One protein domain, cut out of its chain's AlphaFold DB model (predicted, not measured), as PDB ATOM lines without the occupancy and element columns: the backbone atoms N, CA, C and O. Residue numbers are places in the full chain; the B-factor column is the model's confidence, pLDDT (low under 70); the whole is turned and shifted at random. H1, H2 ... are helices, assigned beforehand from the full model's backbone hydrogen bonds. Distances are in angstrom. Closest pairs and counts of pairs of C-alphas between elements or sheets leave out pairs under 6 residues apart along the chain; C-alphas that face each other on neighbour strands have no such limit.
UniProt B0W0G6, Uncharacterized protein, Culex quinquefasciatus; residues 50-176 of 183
ATOM      1  N   ARG A  50      87.563 103.805 126.637       87.69
ATOM      2  CA  ARG A  50      88.140 103.550 127.969       87.69
ATOM      3  C   ARG A  50      87.353 104.249 129.071       87.69
ATOM      4  O   ARG A  50      87.025 103.601 130.060       87.69
ATOM      5  N   ALA A  51      86.947 105.497 128.845       88.75
ATOM      6  CA  ALA A  51      86.058 106.233 129.739       88.75
ATOM      7  C   ALA A  51      84.725 105.485 129.949       88.75
ATOM      8  O   ALA A  51      84.288 105.277 131.080       88.75
ATOM      9  N   LEU A  52      84.127 104.979 128.866       84.94
ATOM     10  CA  LEU A  52      82.916 104.154 128.940       84.94
ATOM     11  C   LEU A  52      83.137 102.840 129.692       84.94
ATOM     12  O   LEU A  52      82.300 102.449 130.501       84.94
ATOM     13  N   SER A  53      84.261 102.167 129.453       85.50
ATOM     14  CA  SER A  53      84.595 100.908 130.130       85.50
ATOM     15  C   SER A  53      84.747 101.116 131.638       85.50
ATOM     16  O   SER A  53      84.225 100.326 132.419       85.50
ATOM     17  N   LEU A  54      85.390 102.214 132.044       88.25
ATOM     18  CA  LEU A  54      85.575 102.587 133.445       88.25
ATOM     19  C   LEU A  54      84.243 102.907 134.143       88.25
ATOM     20  O   LEU A  54      83.990 102.417 135.242       88.25
ATOM     21  N   LEU A  55      83.360 103.664 133.485       85.62
ATOM     22  CA  LEU A  55      82.013 103.952 133.995       85.62
ATOM     23  C   LEU A  55      81.128 102.694 134.088       85.62
ATOM     24  O   LEU A  55      80.255 102.617 134.951       85.62
ATOM     25  N   SER A  56      81.346 101.711 133.210       80.06
ATOM     26  CA  SER A  56      80.583 100.453 133.174       80.06
ATOM     27  C   SER A  56      81.085  99.412 134.179       80.06
ATOM     28  O   SER A  56      80.350  98.479 134.516       80.06
ATOM     29  N   ALA A  57      82.335  99.539 134.630       83.44
ATOM     30  CA  ALA A  57      82.997  98.575 135.497       83.44
ATOM     31  C   ALA A  57      82.386  98.523 136.908       83.44
ATOM     32  O   ALA A  57      81.791  99.482 137.408       83.44
ATOM     33  N   ARG A  58      82.586  97.389 137.591       83.00
ATOM     34  CA  ARG A  58      82.285  97.260 139.021       83.00
ATOM     35  C   ARG A  58      83.378  97.947 139.834       83.00
ATOM     36  O   ARG A  58      84.427  97.368 140.093       83.00
ATOM     37  N   ASN A  59      83.118  99.185 140.232       84.25
ATOM     38  CA  ASN A  59      84.058 100.029 140.974       84.25
ATOM     39  C   ASN A  59      83.901  99.882 142.503       84.25
ATOM     40  O   ASN A  59      83.930 100.865 143.247       84.25
ATOM     41  N   ASP A  60      83.698  98.652 142.985       84.00
ATOM     42  CA  ASP A  60      83.436  98.382 144.399       84.00
ATOM     43  C   ASP A  60      84.603  98.844 145.287       84.00
ATOM     44  O   ASP A  60      85.769  98.505 145.077       84.00
ATOM     45  N   GLY A  61      84.292  99.653 146.303       85.31
ATOM     46  CA  GLY A  61      85.292 100.200 147.223       85.31
ATOM     47  C   GLY A  61      86.162 101.326 146.649       85.31
ATOM     48  O   GLY A  61      87.059 101.800 147.353       85.31
ATOM     49  N   ILE A  62      85.904 101.783 145.421       90.88
ATOM     50  CA  ILE A  62      86.530 102.974 144.841       90.88
ATOM     51  C   ILE A  62      85.606 104.185 145.064       90.88
ATOM     52  O   ILE A  62      84.397 104.083 144.840       90.88
ATOM     53  N   PRO A  63      86.123 105.343 145.518       92.75
ATOM     54  CA  PRO A  63      85.328 106.559 145.618       92.75
ATOM     55  C   PRO A  63      84.779 106.967 144.248       92.75
ATOM     56  O   PRO A  63      85.529 107.053 143.280       92.75
ATOM     57  N   ARG A  64      83.481 107.274 144.178       91.81
ATOM     58  CA  ARG A  64      82.803 107.686 142.934       91.81
ATOM     59  C   ARG A  64      83.468 108.902 142.292       91.81
ATOM     60  O   ARG A  64      83.707 108.896 141.092       91.81
ATOM     61  N   ARG A  65      83.848 109.881 143.119       94.44
ATOM     62  CA  ARG A  65      84.614 111.060 142.701       94.44
ATOM     63  C   ARG A  65      85.927 110.686 142.012       94.44
ATOM     64  O   ARG A  65      86.232 111.240 140.971       94.44
ATOM     65  N   LEU A  66      86.670 109.708 142.534       95.62
ATOM     66  CA  LEU A  66      87.921 109.260 141.913       95.62
ATOM     67  C   LEU A  66      87.676 108.640 140.530       95.62
ATOM     68  O   LEU A  66      88.400 108.950 139.591       95.62
ATOM     69  N   VAL A  67      86.631 107.817 140.392       94.25
ATOM     70  CA  VAL A  67      86.233 107.256 139.089       94.25
ATOM     71  C   VAL A  67      85.856 108.374 138.113       94.25
ATOM     72  O   VAL A  67      86.296 108.361 136.971       94.25
ATOM     73  N   ALA A  68      85.075 109.359 138.561       93.94
ATOM     74  CA  ALA A  68      84.683 110.505 137.748       93.94
ATOM     75  C   ALA A  68      85.889 111.335 137.272       93.94
ATOM     76  O   ALA A  68      85.970 111.659 136.091       93.94
ATOM     77  N   LEU A  69      86.846 111.630 138.156       96.31
ATOM     78  CA  LEU A  69      88.068 112.361 137.804       96.31
ATOM     79  C   LEU A  69      88.915 111.595 136.780       96.31
ATOM     80  O   LEU A  69      89.397 112.188 135.818       96.31
ATOM     81  N   ASP A  70      89.052 110.278 136.937       94.88
ATOM     82  CA  ASP A  70      89.797 109.448 135.985       94.88
ATOM     83  C   ASP A  70      89.100 109.383 134.614       94.88
ATOM     84  O   ASP A  70      89.741 109.463 133.570       94.88
ATOM     85  N   VAL A  71      87.763 109.369 134.587       93.38
ATOM     86  CA  VAL A  71      86.983 109.512 133.347       93.38
ATOM     87  C   VAL A  71      87.261 110.849 132.652       93.38
ATOM     88  O   VAL A  71      87.485 110.849 131.441       93.38
ATOM     89  N   LEU A  72      87.278 111.972 133.380       94.06
ATOM     90  CA  LEU A  72      87.619 113.288 132.812       94.06
ATOM     91  C   LEU A  72      89.042 113.299 132.250       94.06
ATOM     92  O   LEU A  72      89.266 113.774 131.138       94.06
ATOM     93  N   ASN A  73      89.979 112.698 132.980       93.88
ATOM     94  CA  ASN A  73      91.366 112.582 132.554       93.88
ATOM     95  C   ASN A  73      91.492 111.783 131.242       93.88
ATOM     96  O   ASN A  73      92.180 112.197 130.310       93.88
ATOM     97  N   LEU A  74      90.756 110.673 131.116       92.31
ATOM     98  CA  LEU A  74      90.695 109.887 129.879       92.31
ATOM     99  C   LEU A  74      90.081 110.676 128.716       92.31
ATOM    100  O   LEU A  74      90.562 110.567 127.590       92.31
ATOM    101  N   ILE A  75      89.039 111.478 128.961       91.12
ATOM    102  CA  ILE A  75      88.431 112.336 127.930       91.12
ATOM    103  C   ILE A  75      89.449 113.347 127.413       91.12
ATOM    104  O   ILE A  75      89.576 113.501 126.197       91.12
ATOM    105  N   HIS A  76      90.190 113.986 128.318       89.00
ATOM    106  CA  HIS A  76      91.217 114.961 127.975       89.00
ATOM    107  C   HIS A  76      92.348 114.329 127.142       89.00
ATOM    108  O   HIS A  76      92.709 114.852 126.092       89.00
ATOM    109  N   HIS A  77      92.859 113.162 127.550       87.12
ATOM    110  CA  HIS A  77      94.001 112.523 126.887       87.12
ATOM    111  C   HIS A  77      93.671 111.763 125.593       87.12
ATOM    112  O   HIS A  77      94.516 111.682 124.704       87.12
ATOM    113  N   GLU A  78      92.482 111.166 125.472       83.31
ATOM    114  CA  GLU A  78      92.132 110.312 124.321       83.31
ATOM    115  C   GLU A  78      91.377 111.048 123.212       83.31
ATOM    116  O   GLU A  78      91.192 110.507 122.116       83.31
ATOM    117  N   SER A  79      90.936 112.280 123.459       76.81
ATOM    118  CA  SER A  79      90.279 113.092 122.439       76.81
ATOM    119  C   SER A  79      91.318 113.671 121.477       76.81
ATOM    120  O   SER A  79      91.693 114.834 121.546       76.81
ATOM    121  N   SER A  80      91.770 112.830 120.547       59.56
ATOM    122  CA  SER A  80      92.825 113.116 119.565       59.56
ATOM    123  C   SER A  80      92.528 114.277 118.604       59.56
ATOM    124  O   SER A  80      93.426 114.724 117.898       59.56
ATOM    125  N   SER A  81      91.277 114.745 118.527       66.12
ATOM    126  CA  SER A  81      90.891 115.940 117.777       66.12
ATOM    127  C   SER A  81      90.156 116.916 118.686       66.12
ATOM    128  O   SER A  81      89.279 116.516 119.459       66.12
ATOM    129  N   GLY A  82      90.457 118.210 118.534       77.69
ATOM    130  CA  GLY A  82      89.779 119.270 119.283       77.69
ATOM    131  C   GLY A  82      88.255 119.185 119.162       77.69
ATOM    132  O   GLY A  82      87.557 119.398 120.140       77.69
ATOM    133  N   MET A  83      87.736 118.745 118.011       82.12
ATOM    134  CA  MET A  83      86.296 118.597 117.789       82.12
ATOM    135  C   MET A  83      85.647 117.511 118.664       82.12
ATOM    136  O   MET A  83      84.528 117.697 119.138       82.12
ATOM    137  N   ARG A  84      86.325 116.377 118.909       82.19
ATOM    138  CA  ARG A  84      85.797 115.330 119.807       82.19
ATOM    139  C   ARG A  84      85.794 115.793 121.256       82.19
ATOM    140  O   ARG A  84      84.803 115.567 121.946       82.19
ATOM    141  N   LEU A  85      86.860 116.471 121.681       86.25
ATOM    142  CA  LEU A  85      86.934 117.054 123.017       86.25
ATOM    143  C   LEU A  85      85.843 118.114 123.201       86.25
ATOM    144  O   LEU A  85      85.085 118.043 124.157       86.25
ATOM    145  N   GLN A  86      85.692 119.029 122.241       87.75
ATOM    146  CA  GLN A  86      84.642 120.051 122.241       87.75
ATOM    147  C   GLN A  86      83.245 119.437 122.337       87.75
ATOM    148  O   GLN A  86      82.430 119.899 123.133       87.75
ATOM    149  N   LEU A  87      82.971 118.375 121.573       85.69
ATOM    150  CA  LEU A  87      81.692 117.673 121.635       85.69
ATOM    151  C   LEU A  87      81.461 117.030 123.011       85.69
ATOM    152  O   LEU A  87      80.369 117.162 123.566       85.69
ATOM    153  N   ALA A  88      82.472 116.357 123.568       87.06
ATOM    154  CA  ALA A  88      82.396 115.748 124.893       87.06
ATOM    155  C   ALA A  88      82.173 116.798 125.989       87.06
ATOM    156  O   ALA A  88      81.265 116.645 126.805       87.06
ATOM    157  N   THR A  89      82.929 117.894 125.961       89.88
ATOM    158  CA  THR A  89      82.799 119.003 126.907       89.88
ATOM    159  C   THR A  89      81.432 119.670 126.800       89.88
ATOM    160  O   THR A  89      80.763 119.846 127.816       89.88
ATOM    161  N   ALA A  90      80.963 119.994 125.590       88.56
ATOM    162  CA  ALA A  90      79.651 120.609 125.390       88.56
ATOM    163  C   ALA A  90      78.519 119.700 125.887       88.56
ATOM    164  O   ALA A  90      77.601 120.159 126.570       88.56
ATOM    165  N   TYR A  91      78.615 118.397 125.612       86.19
ATOM    166  CA  TYR A  91      77.663 117.417 126.120       86.19
ATOM    167  C   TYR A  91      77.667 117.340 127.652       86.19
ATOM    168  O   TYR A  91      76.609 117.407 128.278       86.19
ATOM    169  N   LEU A  92      78.843 117.212 128.272       88.81
ATOM    170  CA  LEU A  92      78.956 117.087 129.725       88.81
ATOM    171  C   LEU A  92      78.517 118.367 130.445       88.81
ATOM    172  O   LEU A  92      77.839 118.274 131.464       88.81
ATOM    173  N   ARG A  93      78.803 119.549 129.888       90.12
ATOM    174  CA  ARG A  93      78.287 120.830 130.397       90.12
ATOM    175  C   ARG A  93      76.771 120.924 130.285       90.12
ATOM    176  O   ARG A  93      76.119 121.373 131.221       90.12
ATOM    177  N   MET A  94      76.183 120.457 129.182       86.62
ATOM    178  CA  MET A  94      74.725 120.372 129.066       86.62
ATOM    179  C   MET A  94      74.140 119.478 130.171       86.62
ATOM    180  O   MET A  94      73.186 119.875 130.837       86.62
ATOM    181  N   MET A  95      74.741 118.310 130.425       85.19
ATOM    182  CA  MET A  95      74.321 117.424 131.519       85.19
ATOM    183  C   MET A  95      74.499 118.071 132.901       85.19
ATOM    184  O   MET A  95      73.605 117.964 133.740       85.19
ATOM    185  N   GLN A  96      75.603 118.786 133.137       88.38
ATOM    186  CA  GLN A  96      75.832 119.552 134.365       88.38
ATOM    187  C   GLN A  96      74.735 120.604 134.568       88.38
ATOM    188  O   GLN A  96      74.137 120.655 135.637       88.38
ATOM    189  N   GLN A  97      74.401 121.395 133.546       87.25
ATOM    190  CA  GLN A  97      73.357 122.419 133.642       87.25
ATOM    191  C   GLN A  97      71.976 121.824 133.936       87.25
ATOM    192  O   GLN A  97      71.247 122.341 134.782       87.25
ATOM    193  N   LEU A  98      71.620 120.717 133.282       82.19
ATOM    194  CA  LEU A  98      70.370 120.007 133.561       82.19
ATOM    195  C   LEU A  98      70.340 119.453 134.993       82.19
ATOM    196  O   LEU A  98      69.319 119.543 135.670       82.19
ATOM    197  N   THR A  99      71.475 118.947 135.474       81.62
ATOM    198  CA  THR A  99      71.644 118.455 136.846       81.62
ATOM    199  C   THR A  99      71.490 119.571 137.874       81.62
ATOM    200  O   THR A  99      70.687 119.444 138.795       81.62
ATOM    201  N   LEU A 100      72.214 120.682 137.712       85.19
ATOM    202  CA  LEU A 100      72.198 121.812 138.646       85.19
ATOM    203  C   LEU A 100      70.819 122.477 138.738       85.19
ATOM    204  O   LEU A 100      70.454 122.995 139.788       85.19
ATOM    205  N   ARG A 101      70.036 122.433 137.655       84.12
ATOM    206  CA  ARG A 101      68.653 122.933 137.622       84.12
ATOM    207  C   ARG A 101      67.622 121.933 138.158       84.12
ATOM    208  O   ARG A 101      66.438 122.249 138.177       84.12
ATOM    209  N   GLY A 102      68.050 120.742 138.581       77.62
ATOM    210  CA  GLY A 102      67.171 119.716 139.143       77.62
ATOM    211  C   GLY A 102      66.379 118.906 138.113       77.62
ATOM    212  O   GLY A 102      65.511 118.141 138.512       77.62
ATOM    213  N   TYR A 103      66.683 119.030 136.815       74.31
ATOM    214  CA  TYR A 103      66.030 118.267 135.738       74.31
ATOM    215  C   TYR A 103      66.612 116.857 135.538       74.31
ATOM    216  O   TYR A 103      66.118 116.088 134.714       74.31
ATOM    217  N   LEU A 104      67.711 116.537 136.231       70.50
ATOM    218  CA  LEU A 104      68.356 115.225 136.217       70.50
ATOM    219  C   LEU A 104      68.522 114.691 137.644       70.50
ATOM    220  O   LEU A 104      69.625 114.614 138.184       70.50
ATOM    221  N   THR A 105      67.417 114.284 138.261       65.81
ATOM    222  CA  THR A 105      67.442 113.434 139.461       65.81
ATOM    223  C   THR A 105      67.957 112.026 139.120       65.81
ATOM    224  O   THR A 105      67.890 111.612 137.966       65.81
ATOM    225  N   PRO A 106      68.427 111.206 140.080       60.31
ATOM    226  CA  PRO A 106      68.907 109.844 139.794       60.31
ATOM    227  C   PRO A 106      67.914 108.951 139.024       60.31
ATOM    228  O   PRO A 106      68.325 108.139 138.190       60.31
ATOM    229  N   ASN A 107      66.609 109.116 139.265       61.78
ATOM    230  CA  ASN A 107      65.560 108.401 138.533       61.78
ATOM    231  C   ASN A 107      65.405 108.914 137.098       61.78
ATOM    232  O   ASN A 107      65.230 108.111 136.183       61.78
ATOM    233  N   GLU A 108      65.501 110.224 136.890       64.12
ATOM    234  CA  GLU A 108      65.493 110.817 135.553       64.12
ATOM    235  C   GLU A 108      66.774 110.482 134.814       64.12
ATOM    236  O   GLU A 108      66.694 110.120 133.659       64.12
ATOM    237  N   ILE A 109      67.930 110.450 135.473       61.28
ATOM    238  CA  ILE A 109      69.181 109.941 134.910       61.28
ATOM    239  C   ILE A 109      68.949 108.519 134.372       61.28
ATOM    240  O   ILE A 109      69.257 108.252 133.219       61.28
ATOM    241  N   ARG A 110      68.285 107.618 135.107       57.66
ATOM    242  CA  ARG A 110      67.956 106.271 134.590       57.66
ATOM    243  C   ARG A 110      67.131 106.293 133.290       57.66
ATOM    244  O   ARG A 110      67.300 105.407 132.458       57.66
ATOM    245  N   ILE A 111      66.234 107.266 133.132       52.78
ATOM    246  CA  ILE A 111      65.291 107.374 132.005       52.78
ATOM    247  C   ILE A 111      65.900 108.176 130.834       52.78
ATOM    248  O   ILE A 111      65.758 107.794 129.676       52.78
ATOM    249  N   VAL A 112      66.627 109.250 131.139       53.16
ATOM    250  CA  VAL A 112      67.213 110.260 130.243       53.16
ATOM    251  C   VAL A 112      68.620 109.871 129.770       53.16
ATOM    252  O   VAL A 112      69.058 110.341 128.721       53.16
ATOM    253  N   ILE A 113      69.310 108.925 130.434       50.88
ATOM    254  CA  ILE A 113      70.515 108.265 129.873       50.88
ATOM    255  C   ILE A 113      70.190 107.612 128.503       50.88
ATOM    256  O   ILE A 113      71.085 107.389 127.689       50.88
ATOM    257  N   SER A 114      68.922 107.407 128.146       45.91
ATOM    258  CA  SER A 114      68.532 107.219 126.749       45.91
ATOM    259  C   SER A 114      68.405 108.590 126.051       45.91
ATOM    260  O   SER A 114      67.348 109.199 126.225       45.91
ATOM    261  N   PRO A 115      69.374 109.079 125.225       48.09
ATOM    262  CA  PRO A 115      70.206 108.276 124.317       48.09
ATOM    263  C   PRO A 115      71.569 108.870 123.831       48.09
ATOM    264  O   PRO A 115      71.920 108.682 122.663       48.09
ATOM    265  N   TYR A 116      72.361 109.575 124.647       52.78
ATOM    266  CA  TYR A 116      73.596 110.220 124.127       52.78
ATOM    267  C   TYR A 116      74.911 109.767 124.694       52.78
ATOM    268  O   TYR A 116      75.936 109.865 124.023       52.78
ATOM    269  N   VAL A 117      74.896 109.200 125.883       51.69
ATOM    270  CA  VAL A 117      76.087 108.590 126.432       51.69
ATOM    271  C   VAL A 117      75.667 107.257 126.980       51.69
ATOM    272  O   VAL A 117      75.263 107.102 128.123       51.69
ATOM    273  N   ALA A 118      75.778 106.278 126.091       53.16
ATOM    274  CA  ALA A 118      76.168 104.955 126.504       53.16
ATOM    275  C   ALA A 118      75.206 104.226 127.456       53.16
ATOM    276  O   ALA A 118      75.652 103.255 128.029       53.16
ATOM    277  N   ALA A 119      73.911 104.561 127.584       51.50
ATOM    278  CA  ALA A 119      72.956 103.744 128.367       51.50
ATOM    279  C   ALA A 119      73.112 102.236 128.117       51.50
ATOM    280  O   ALA A 119      73.318 101.493 129.074       51.50
ATOM    281  N   PRO A 120      73.120 101.775 126.849       51.56
ATOM    282  CA  PRO A 120      73.272 100.352 126.558       51.56
ATOM    283  C   PRO A 120      74.666  99.802 126.897       51.56
ATOM    284  O   PRO A 120      74.816  98.607 127.122       51.56
ATOM    285  N   VAL A 121      75.692 100.660 126.908       53.06
ATOM    286  CA  VAL A 121      77.094 100.293 127.170       53.06
ATOM    287  C   VAL A 121      77.417 100.332 128.671       53.06
ATOM    288  O   VAL A 121      78.118  99.453 129.152       53.06
ATOM    289  N   LEU A 122      76.876 101.307 129.406       51.06
ATOM    290  CA  LEU A 122      77.026 101.533 130.847       51.06
ATOM    291  C   LEU A 122      76.157 100.582 131.668       51.06
ATOM    292  O   LEU A 122      76.533 100.184 132.771       51.06
ATOM    293  N   LEU A 123      74.996 100.214 131.134       55.56
ATOM    294  CA  LEU A 123      74.023  99.325 131.756       55.56
ATOM    295  C   LEU A 123      73.688  98.165 130.798       55.56
ATOM    296  O   LEU A 123      72.545  98.047 130.353       55.56
ATOM    297  N   PRO A 124      74.654  97.288 130.462       56.62
ATOM    298  CA  PRO A 124      74.370  96.141 129.612       56.62
ATOM    299  C   PRO A 124      73.530  95.111 130.385       56.62
ATOM    300  O   PRO A 124      73.908  94.675 131.470       56.62
ATOM    301  N   GLY A 125      72.393  94.697 129.820       56.53
ATOM    302  CA  GLY A 125      71.567  93.613 130.367       56.53
ATOM    303  C   GLY A 125      70.742  93.975 131.617       56.53
ATOM    304  O   GLY A 125      70.480  95.152 131.876       56.53
ATOM    305  N   PRO A 126      70.264  92.974 132.381       54.97
ATOM    306  CA  PRO A 126      69.471  93.205 133.586       54.97
ATOM    307  C   PRO A 126      70.360  93.753 134.709       54.97
ATOM    308  O   PRO A 126      71.146  93.029 135.318       54.97
ATOM    309  N   ASN A 127      70.227  95.048 134.994       62.22
ATOM    310  CA  ASN A 127      70.956  95.703 136.076       62.22
ATOM    311  C   ASN A 127      70.108  95.735 137.346       62.22
ATOM    312  O   ASN A 127      68.901  95.981 137.310       62.22
ATOM    313  N   THR A 128      70.750  95.522 138.492       68.75
ATOM    314  CA  THR A 128      70.083  95.709 139.784       68.75
ATOM    315  C   THR A 128      69.848  97.199 140.035       68.75
ATOM    316  O   THR A 128      70.637  98.044 139.612       68.75
ATOM    317  N   MET A 129      68.807  97.539 140.799       69.50
ATOM    318  CA  MET A 129      68.558  98.928 141.216       69.50
ATOM    319  C   MET A 129      69.768  99.555 141.926       69.50
ATOM    320  O   MET A 129      70.027 100.749 141.777       69.50
ATOM    321  N   ARG A 130      70.551  98.744 142.648       72.56
ATOM    322  CA  ARG A 130      71.796  99.165 143.299       72.56
ATOM    323  C   ARG A 130      72.888  99.549 142.296       72.56
ATOM    324  O   ARG A 130      73.591 100.534 142.522       72.56
ATOM    325  N   ASP A 131      73.041  98.783 141.217       73.56
ATOM    326  CA  ASP A 131      74.039  99.059 140.177       73.56
ATOM    327  C   ASP A 131      73.705 100.352 139.427       73.56
ATOM    328  O   ASP A 131      74.553 101.232 139.282       73.56
ATOM    329  N   ILE A 132      72.426 100.524 139.078       73.56
ATOM    330  CA  ILE A 132      71.913 101.754 138.467       73.56
ATOM    331  C   ILE A 132      72.200 102.954 139.372       73.56
ATOM    332  O   ILE A 132      72.838 103.904 138.935       73.56
ATOM    333  N   ALA A 133      71.810 102.893 140.650       75.50
ATOM    334  CA  ALA A 133      72.032 103.992 141.587       75.50
ATOM    335  C   ALA A 133      73.522 104.340 141.746       75.50
ATOM    336  O   ALA A 133      73.889 105.512 141.825       75.50
ATOM    337  N   THR A 134      74.394 103.329 141.768       79.06
ATOM    338  CA  THR A 134      75.841 103.534 141.910       79.06
ATOM    339  C   THR A 134      76.431 104.211 140.676       79.06
ATOM    340  O   THR A 134      77.161 105.190 140.818       79.06
ATOM    341  N   LYS A 135      76.079 103.744 139.476       80.75
ATOM    342  CA  LYS A 135      76.542 104.326 138.209       80.75
ATOM    343  C   LYS A 135      75.986 105.733 137.992       80.75
ATOM    344  O   LYS A 135      76.748 106.628 137.641       80.75
ATOM    345  N   SER A 136      74.706 105.960 138.288       79.12
ATOM    346  CA  SER A 136      74.092 107.293 138.261       79.12
ATOM    347  C   SER A 136      74.798 108.265 139.205       79.12
ATOM    348  O   SER A 136      75.041 109.406 138.829       79.12
ATOM    349  N   ALA A 137      75.185 107.820 140.403       82.75
ATOM    350  CA  ALA A 137      75.937 108.655 141.335       82.75
ATOM    351  C   ALA A 137      77.357 108.975 140.832       82.75
ATOM    352  O   ALA A 137      77.834 110.085 141.033       82.75
ATOM    353  N   THR A 138      78.035 108.044 140.154       87.75
ATOM    354  CA  THR A 138      79.333 108.326 139.513       87.75
ATOM    355  C   THR A 138      79.197 109.303 138.343       87.75
ATOM    356  O   THR A 138      80.035 110.184 138.184       87.75
ATOM    357  N   LEU A 139      78.135 109.191 137.540       86.06
ATOM    358  CA  LEU A 139      77.842 110.156 136.476       86.06
ATOM    359  C   LEU A 139      77.520 111.544 137.037       86.06
ATOM    360  O   LEU A 139      77.953 112.543 136.476       86.06
ATOM    361  N   LEU A 140      76.816 111.610 138.166       86.19
ATOM    362  CA  LEU A 140      76.565 112.871 138.856       86.19
ATOM    363  C   LEU A 140      77.881 113.544 139.278       86.19
ATOM    364  O   LEU A 140      78.083 114.718 138.984       86.19
ATOM    365  N   GLU A 141      78.796 112.795 139.896       90.56
ATOM    366  CA  GLU A 141      80.145 113.288 140.216       90.56
ATOM    367  C   GLU A 141      80.884 113.766 138.958       90.56
ATOM    368  O   GLU A 141      81.503 114.825 138.973       90.56
ATOM    369  N   LEU A 142      80.781 113.030 137.848       91.19
ATOM    370  CA  LEU A 142      81.373 113.425 136.567       91.19
ATOM    371  C   LEU A 142      80.842 114.779 136.087       91.19
ATOM    372  O   LEU A 142      81.630 115.650 135.728       91.19
ATOM    373  N   PHE A 143      79.523 114.973 136.105       89.62
ATOM    374  CA  PHE A 143      78.902 116.223 135.665       89.62
ATOM    375  C   PHE A 143      79.283 117.395 136.568       89.62
ATOM    376  O   PHE A 143      79.600 118.470 136.070       89.62
ATOM    377  N   LEU A 144      79.309 117.189 137.885       89.88
ATOM    378  CA  LEU A 144      79.663 118.231 138.851       89.88
ATOM    379  C   LEU A 144      81.128 118.682 138.755       89.88
ATOM    380  O   LEU A 144      81.439 119.781 139.196       89.88
ATOM    381  N   ASN A 145      82.011 117.863 138.179       93.56
ATOM    382  CA  ASN A 145      83.435 118.172 138.036       93.56
ATOM    383  C   ASN A 145      83.843 118.475 136.579       93.56
ATOM    384  O   ASN A 145      85.036 118.540 136.294       93.56
ATOM    385  N   VAL A 146      82.893 118.667 135.651       92.44
ATOM    386  CA  VAL A 146      83.197 118.884 134.220       92.44
ATOM    387  C   VAL A 146      84.097 120.099 133.968       92.44
ATOM    388  O   VAL A 146      84.897 120.067 133.037       92.44
ATOM    389  N   ASP A 147      84.021 121.127 134.816       92.69
ATOM    390  CA  ASP A 147      84.829 122.352 134.706       92.69
ATOM    391  C   ASP A 147      86.340 122.075 134.826       92.69
ATOM    392  O   ASP A 147      87.165 122.868 134.383       92.69
ATOM    393  N   LEU A 148      86.728 120.915 135.370       93.31
ATOM    394  CA  LEU A 148      88.126 120.480 135.407       93.31
ATOM    395  C   LEU A 148      88.676 120.089 134.024       93.31
ATOM    396  O   LEU A 148      89.885 119.944 133.883       93.31
ATOM    397  N   LEU A 149      87.834 119.927 132.995       90.88
ATOM    398  CA  LEU A 149      88.317 119.725 131.621       90.88
ATOM    399  C   LEU A 149      88.995 120.972 131.044       90.88
ATOM    400  O   LEU A 149      89.772 120.840 130.103       90.88
ATOM    401  N   ASP A 150      88.702 122.154 131.589       89.81
ATOM    402  CA  ASP A 150      89.325 123.411 131.166       89.81
ATOM    403  C   ASP A 150      90.674 123.663 131.857       89.81
ATOM    404  O   ASP A 150      91.442 124.514 131.413       89.81
ATOM    405  N   ASP A 151      90.971 122.920 132.929       92.44
ATOM    406  CA  ASP A 151      92.172 123.075 133.753       92.44
ATOM    407  C   ASP A 151      92.805 121.698 134.050       92.44
ATOM    408  O   ASP A 151      92.550 121.083 135.096       92.44
ATOM    409  N   PRO A 152      93.625 121.176 133.116       88.88
ATOM    410  CA  PRO A 152      94.230 119.851 133.240       88.88
ATOM    411  C   PRO A 152      95.187 119.722 134.432       88.88
ATOM    412  O   PRO A 152      95.335 118.632 134.990       88.88
ATOM    413  N   GLU A 153      95.832 120.819 134.839       93.19
ATOM    414  CA  GLU A 153      96.727 120.833 135.999       93.19
ATOM    415  C   GLU A 153      95.922 120.611 137.279       93.19
ATOM    416  O   GLU A 153      96.199 119.679 138.043       93.19
ATOM    417  N   ARG A 154      94.841 121.374 137.460       95.94
ATOM    418  CA  ARG A 154      93.934 121.200 138.598       95.94
ATOM    419  C   ARG A 154      93.244 119.839 138.601       95.94
ATOM    420  O   ARG A 154      93.050 119.259 139.673       95.94
ATOM    421  N   LEU A 155      92.887 119.301 137.430       95.06
ATOM    422  CA  LEU A 155      92.360 117.940 137.311       95.06
ATOM    423  C   LEU A 155      93.359 116.908 137.852       95.06
ATOM    424  O   LEU A 155      92.987 116.055 138.662       95.06
ATOM    425  N   SER A 156      94.627 117.014 137.444       94.12
ATOM    426  CA  SER A 156      95.709 116.140 137.905       94.12
ATOM    427  C   SER A 156      95.905 116.226 139.423       94.12
ATOM    428  O   SER A 156      96.001 115.200 140.106       94.12
ATOM    429  N   GLU A 157      95.872 117.437 139.986       96.19
ATOM    430  CA  GLU A 157      95.965 117.637 141.431       96.19
ATOM    431  C   GLU A 157      94.816 116.973 142.198       96.19
ATOM    432  O   GLU A 157      95.053 116.259 143.175       96.19
ATOM    433  N   GLU A 158      93.566 117.195 141.781       96.12
ATOM    434  CA  GLU A 158      92.397 116.590 142.427       96.12
ATOM    435  C   GLU A 158      92.442 115.059 142.353       96.12
ATOM    436  O   GLU A 158      92.145 114.374 143.340       96.12
ATOM    437  N   LEU A 159      92.891 114.512 141.222       95.25
ATOM    438  CA  LEU A 159      93.063 113.075 141.020       95.25
ATOM    439  C   LEU A 159      94.144 112.508 141.958       95.25
ATOM    440  O   LEU A 159      93.932 111.471 142.602       95.25
ATOM    441  N   GLY A 160      95.263 113.222 142.127       95.56
ATOM    442  CA  GLY A 160      96.308 112.894 143.100       95.56
ATOM    443  C   GLY A 160      95.808 112.930 144.550       95.56
ATOM    444  O   GLY A 160      96.036 111.987 145.317       95.56
ATOM    445  N   ARG A 161      95.053 113.971 144.924       95.44
ATOM    446  CA  ARG A 161      94.462 114.119 146.268       95.44
ATOM    447  C   ARG A 161      93.495 112.978 146.592       95.44
ATOM    448  O   ARG A 161      93.588 112.387 147.674       95.44
ATOM    449  N   GLU A 162      92.580 112.647 145.681       94.81
ATOM    450  CA  GLU A 162      91.609 111.559 145.870       94.81
ATOM    451  C   GLU A 162      92.280 110.179 145.913       94.81
ATOM    452  O   GLU A 162      91.939 109.342 146.757       94.81
ATOM    453  N   SER A 163      93.306 109.964 145.089       94.50
ATOM    454  CA  SER A 163      94.112 108.739 145.122       94.50
ATOM    455  C   SER A 163      94.816 108.561 146.472       94.50
ATOM    456  O   SER A 163      94.728 107.496 147.091       94.50
ATOM    457  N   ALA A 164      95.436 109.622 147.000       94.25
ATOM    458  CA  ALA A 164      96.078 109.605 148.315       94.25
ATOM    459  C   ALA A 164      95.071 109.382 149.461       94.25
ATOM    460  O   ALA A 164      95.372 108.700 150.446       94.25
ATOM    461  N   ARG A 165      93.850 109.929 149.360       92.88
ATOM    462  CA  ARG A 165      92.762 109.664 150.324       92.88
ATOM    463  C   ARG A 165      92.365 108.187 150.328       92.88
ATOM    464  O   ARG A 165      92.209 107.603 151.403       92.88
ATOM    465  N   LEU A 166      92.238 107.566 149.155       91.81
ATOM    466  CA  LEU A 166      91.933 106.138 149.042       91.81
ATOM    467  C   LEU A 166      93.047 105.268 149.639       91.81
ATOM    468  O   LEU A 166      92.755 104.334 150.389       91.81
ATOM    469  N   GLN A 167      94.312 105.582 149.350       90.06
ATOM    470  CA  GLN A 167      95.461 104.859 149.903       90.06
ATOM    471  C   GLN A 167      95.491 104.924 151.434       90.06
ATOM    472  O   GLN A 167      95.589 103.879 152.078       90.06
ATOM    473  N   ARG A 168      95.296 106.113 152.019       89.19
ATOM    474  CA  ARG A 168      95.205 106.284 153.480       89.19
ATOM    475  C   ARG A 168      94.068 105.462 154.087       89.19
ATOM    476  O   ARG A 168      94.289 104.725 155.040       89.19
ATOM    477  N   ARG A 169      92.868 105.492 153.491       86.56
ATOM    478  CA  ARG A 169      91.727 104.669 153.946       86.56
ATOM    479  C   ARG A 169      92.036 103.171 153.920       86.56
ATOM    480  O   ARG A 169      91.633 102.444 154.827       86.56
ATOM    481  N   ARG A 170      92.740 102.698 152.888       85.94
ATOM    482  CA  ARG A 170      93.164 101.293 152.780       85.94
ATOM    483  C   ARG A 170      94.224 100.938 153.824       85.94
ATOM    484  O   ARG A 170      94.131  99.862 154.406       85.94
ATOM    485  N   GLN A 171      95.176 101.830 154.097       79.12
ATOM    486  CA  GLN A 171      96.185 101.645 155.145       79.12
ATOM    487  C   GLN A 171      95.550 101.587 156.543       79.12
ATOM    488  O   GLN A 171      95.799 100.628 157.265       79.12
ATOM    489  N   CYS A 172      94.645 102.510 156.898       73.50
ATOM    490  CA  CYS A 172      93.948 102.486 158.194       73.50
ATOM    491  C   CYS A 172      93.153 101.189 158.415       73.50
ATOM    492  O   CYS A 172      93.211 100.604 159.495       73.50
ATOM    493  N   ARG A 173      92.468 100.685 157.375       67.62
ATOM    494  CA  ARG A 173      91.753  99.396 157.437       67.62
ATOM    495  C   ARG A 173      92.687  98.200 157.621       67.62
ATOM    496  O   ARG A 173      92.294  97.228 158.252       67.62
ATOM    497  N   ARG A 174      93.900  98.259 157.068       63.50
ATOM    498  CA  ARG A 174      94.894  97.181 157.167       63.50
ATOM    499  C   ARG A 174      95.618  97.175 158.517       63.50
ATOM    500  O   ARG A 174      96.027  96.113 158.963       63.50
ATOM    501  N   CYS A 175      95.731  98.333 159.169       56.69
ATOM    502  CA  CYS A 175      96.375  98.485 160.476       56.69
ATOM    503  C   CYS A 175      95.414  98.347 161.674       56.69
ATOM    504  O   CYS A 175      95.858  98.476 162.808       56.69
ATOM    505  N   GLY A 176      94.110  98.127 161.457       50.88
ATOM    506  CA  GLY A 176      93.129  97.961 162.543       50.88
ATOM    507  C   GLY A 176      92.851  99.223 163.373       50.88
ATOM    508  O   GLY A 176      92.171  99.146 164.392       50.88
TER     509      GLY A 176
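What this domain is: This is residues 50 to 176 of the 183 residues of an uncharacterized protein of Culex quinquefasciatus (UniProt B0W0G6). H2 lies in the middle of a cluster of mostly crossed helices, with H1, H6, H7 and the long H8 packed round it, while H3, on the side of H2 away from H8, makes a corner with H6 where residues 92 to 99 of H3 meet residues 140 to 144 of H6. H8 runs out as an arm whose residues 171 to 176 stick out, while the short H4 packs on H6 and H5 packs on H1. The printed part has 127 residues, with eight named helices, H1 to H8 in order along the chain, and no named strand; the class is all helix. It is compact, with a radius of gyration of the C-alphas of 15.1 A, and spans 46 by 36 by 27 A.

How they stand to each other: H1, residues 50 to 56, and H2, residues 64 to 78, form a hairpin and touch, the C-alphas of Ala 51 and Val 71 being closest at 5.0 A, at a shallow tilt of 25 degrees, opposite ways. H2 is the hub, touching five helices. H3, residues 82 to 100, makes a second hairpin with H2; they only just touch, with 3 pairs of C-alphas within 8 A, through residues 75 to 76 and 85 to 88 alone, closest at His 76 and Leu 85, 6.9 A. H4, residues 106 to 112, touches residues 132 to 137 alone of H6, residues 129 to 144, about perpendicular at 85 degrees, the closest C-alphas being Pro 106 and Ser 136, 6.0 A. H5, residues 119 to 122, touches H1, closest at the C-alphas of Ser 56 and Leu 122, 4.4 A. H6 touches H2 with residues 137 to 142 alone, at a steep tilt of 59 degrees, the same way, closest at the C-alphas of Ala 68 and Leu 142, 4.6 A. Residues 92 to 99 of H3 and 140 to 144 of H6 alone touch, closest at the C-alphas of Gln 96 and Phe 143, 4.7 A. H7, residues 146 to 150, touches residues 72 to 76 alone of H2, closest at the C-alphas of Leu 72 and Leu 149, 6.6 A. H8, residues 152 to 174, touches H2 at a steep tilt of 38 degrees, opposite ways, closest at the C-alphas of Leu 66 and Glu 162, 5.9 A. H3 and H8 are apart. Every O i to N i+4 pair is within hydrogen-bond range in H1, H2, H3, H4, H6 and H8; in H7 0 of 1 is, with 2 of 2 O i to N i+3 pairs within range, and H5 is too short for an O i to N i+4 pair.

Where its parts are: H1 begins at C-alpha 50, (88.140, 103.550, 127.969). H2 is 21.0 A long, H3 26.3 A, H6 22.4 A and H8 33.0 A; H8 ends at C-alpha 174, (94.894, 97.181, 157.167).

The domain as a whole: The C-alphas of Met 83 and Gly 176 are the farthest apart, 49.8 A. The printed part has no cut, and no link is long. The mean pLDDT of the printed part is 80.1; residues 80 to 81, 105 to 129 and 173 to 176 are under 70.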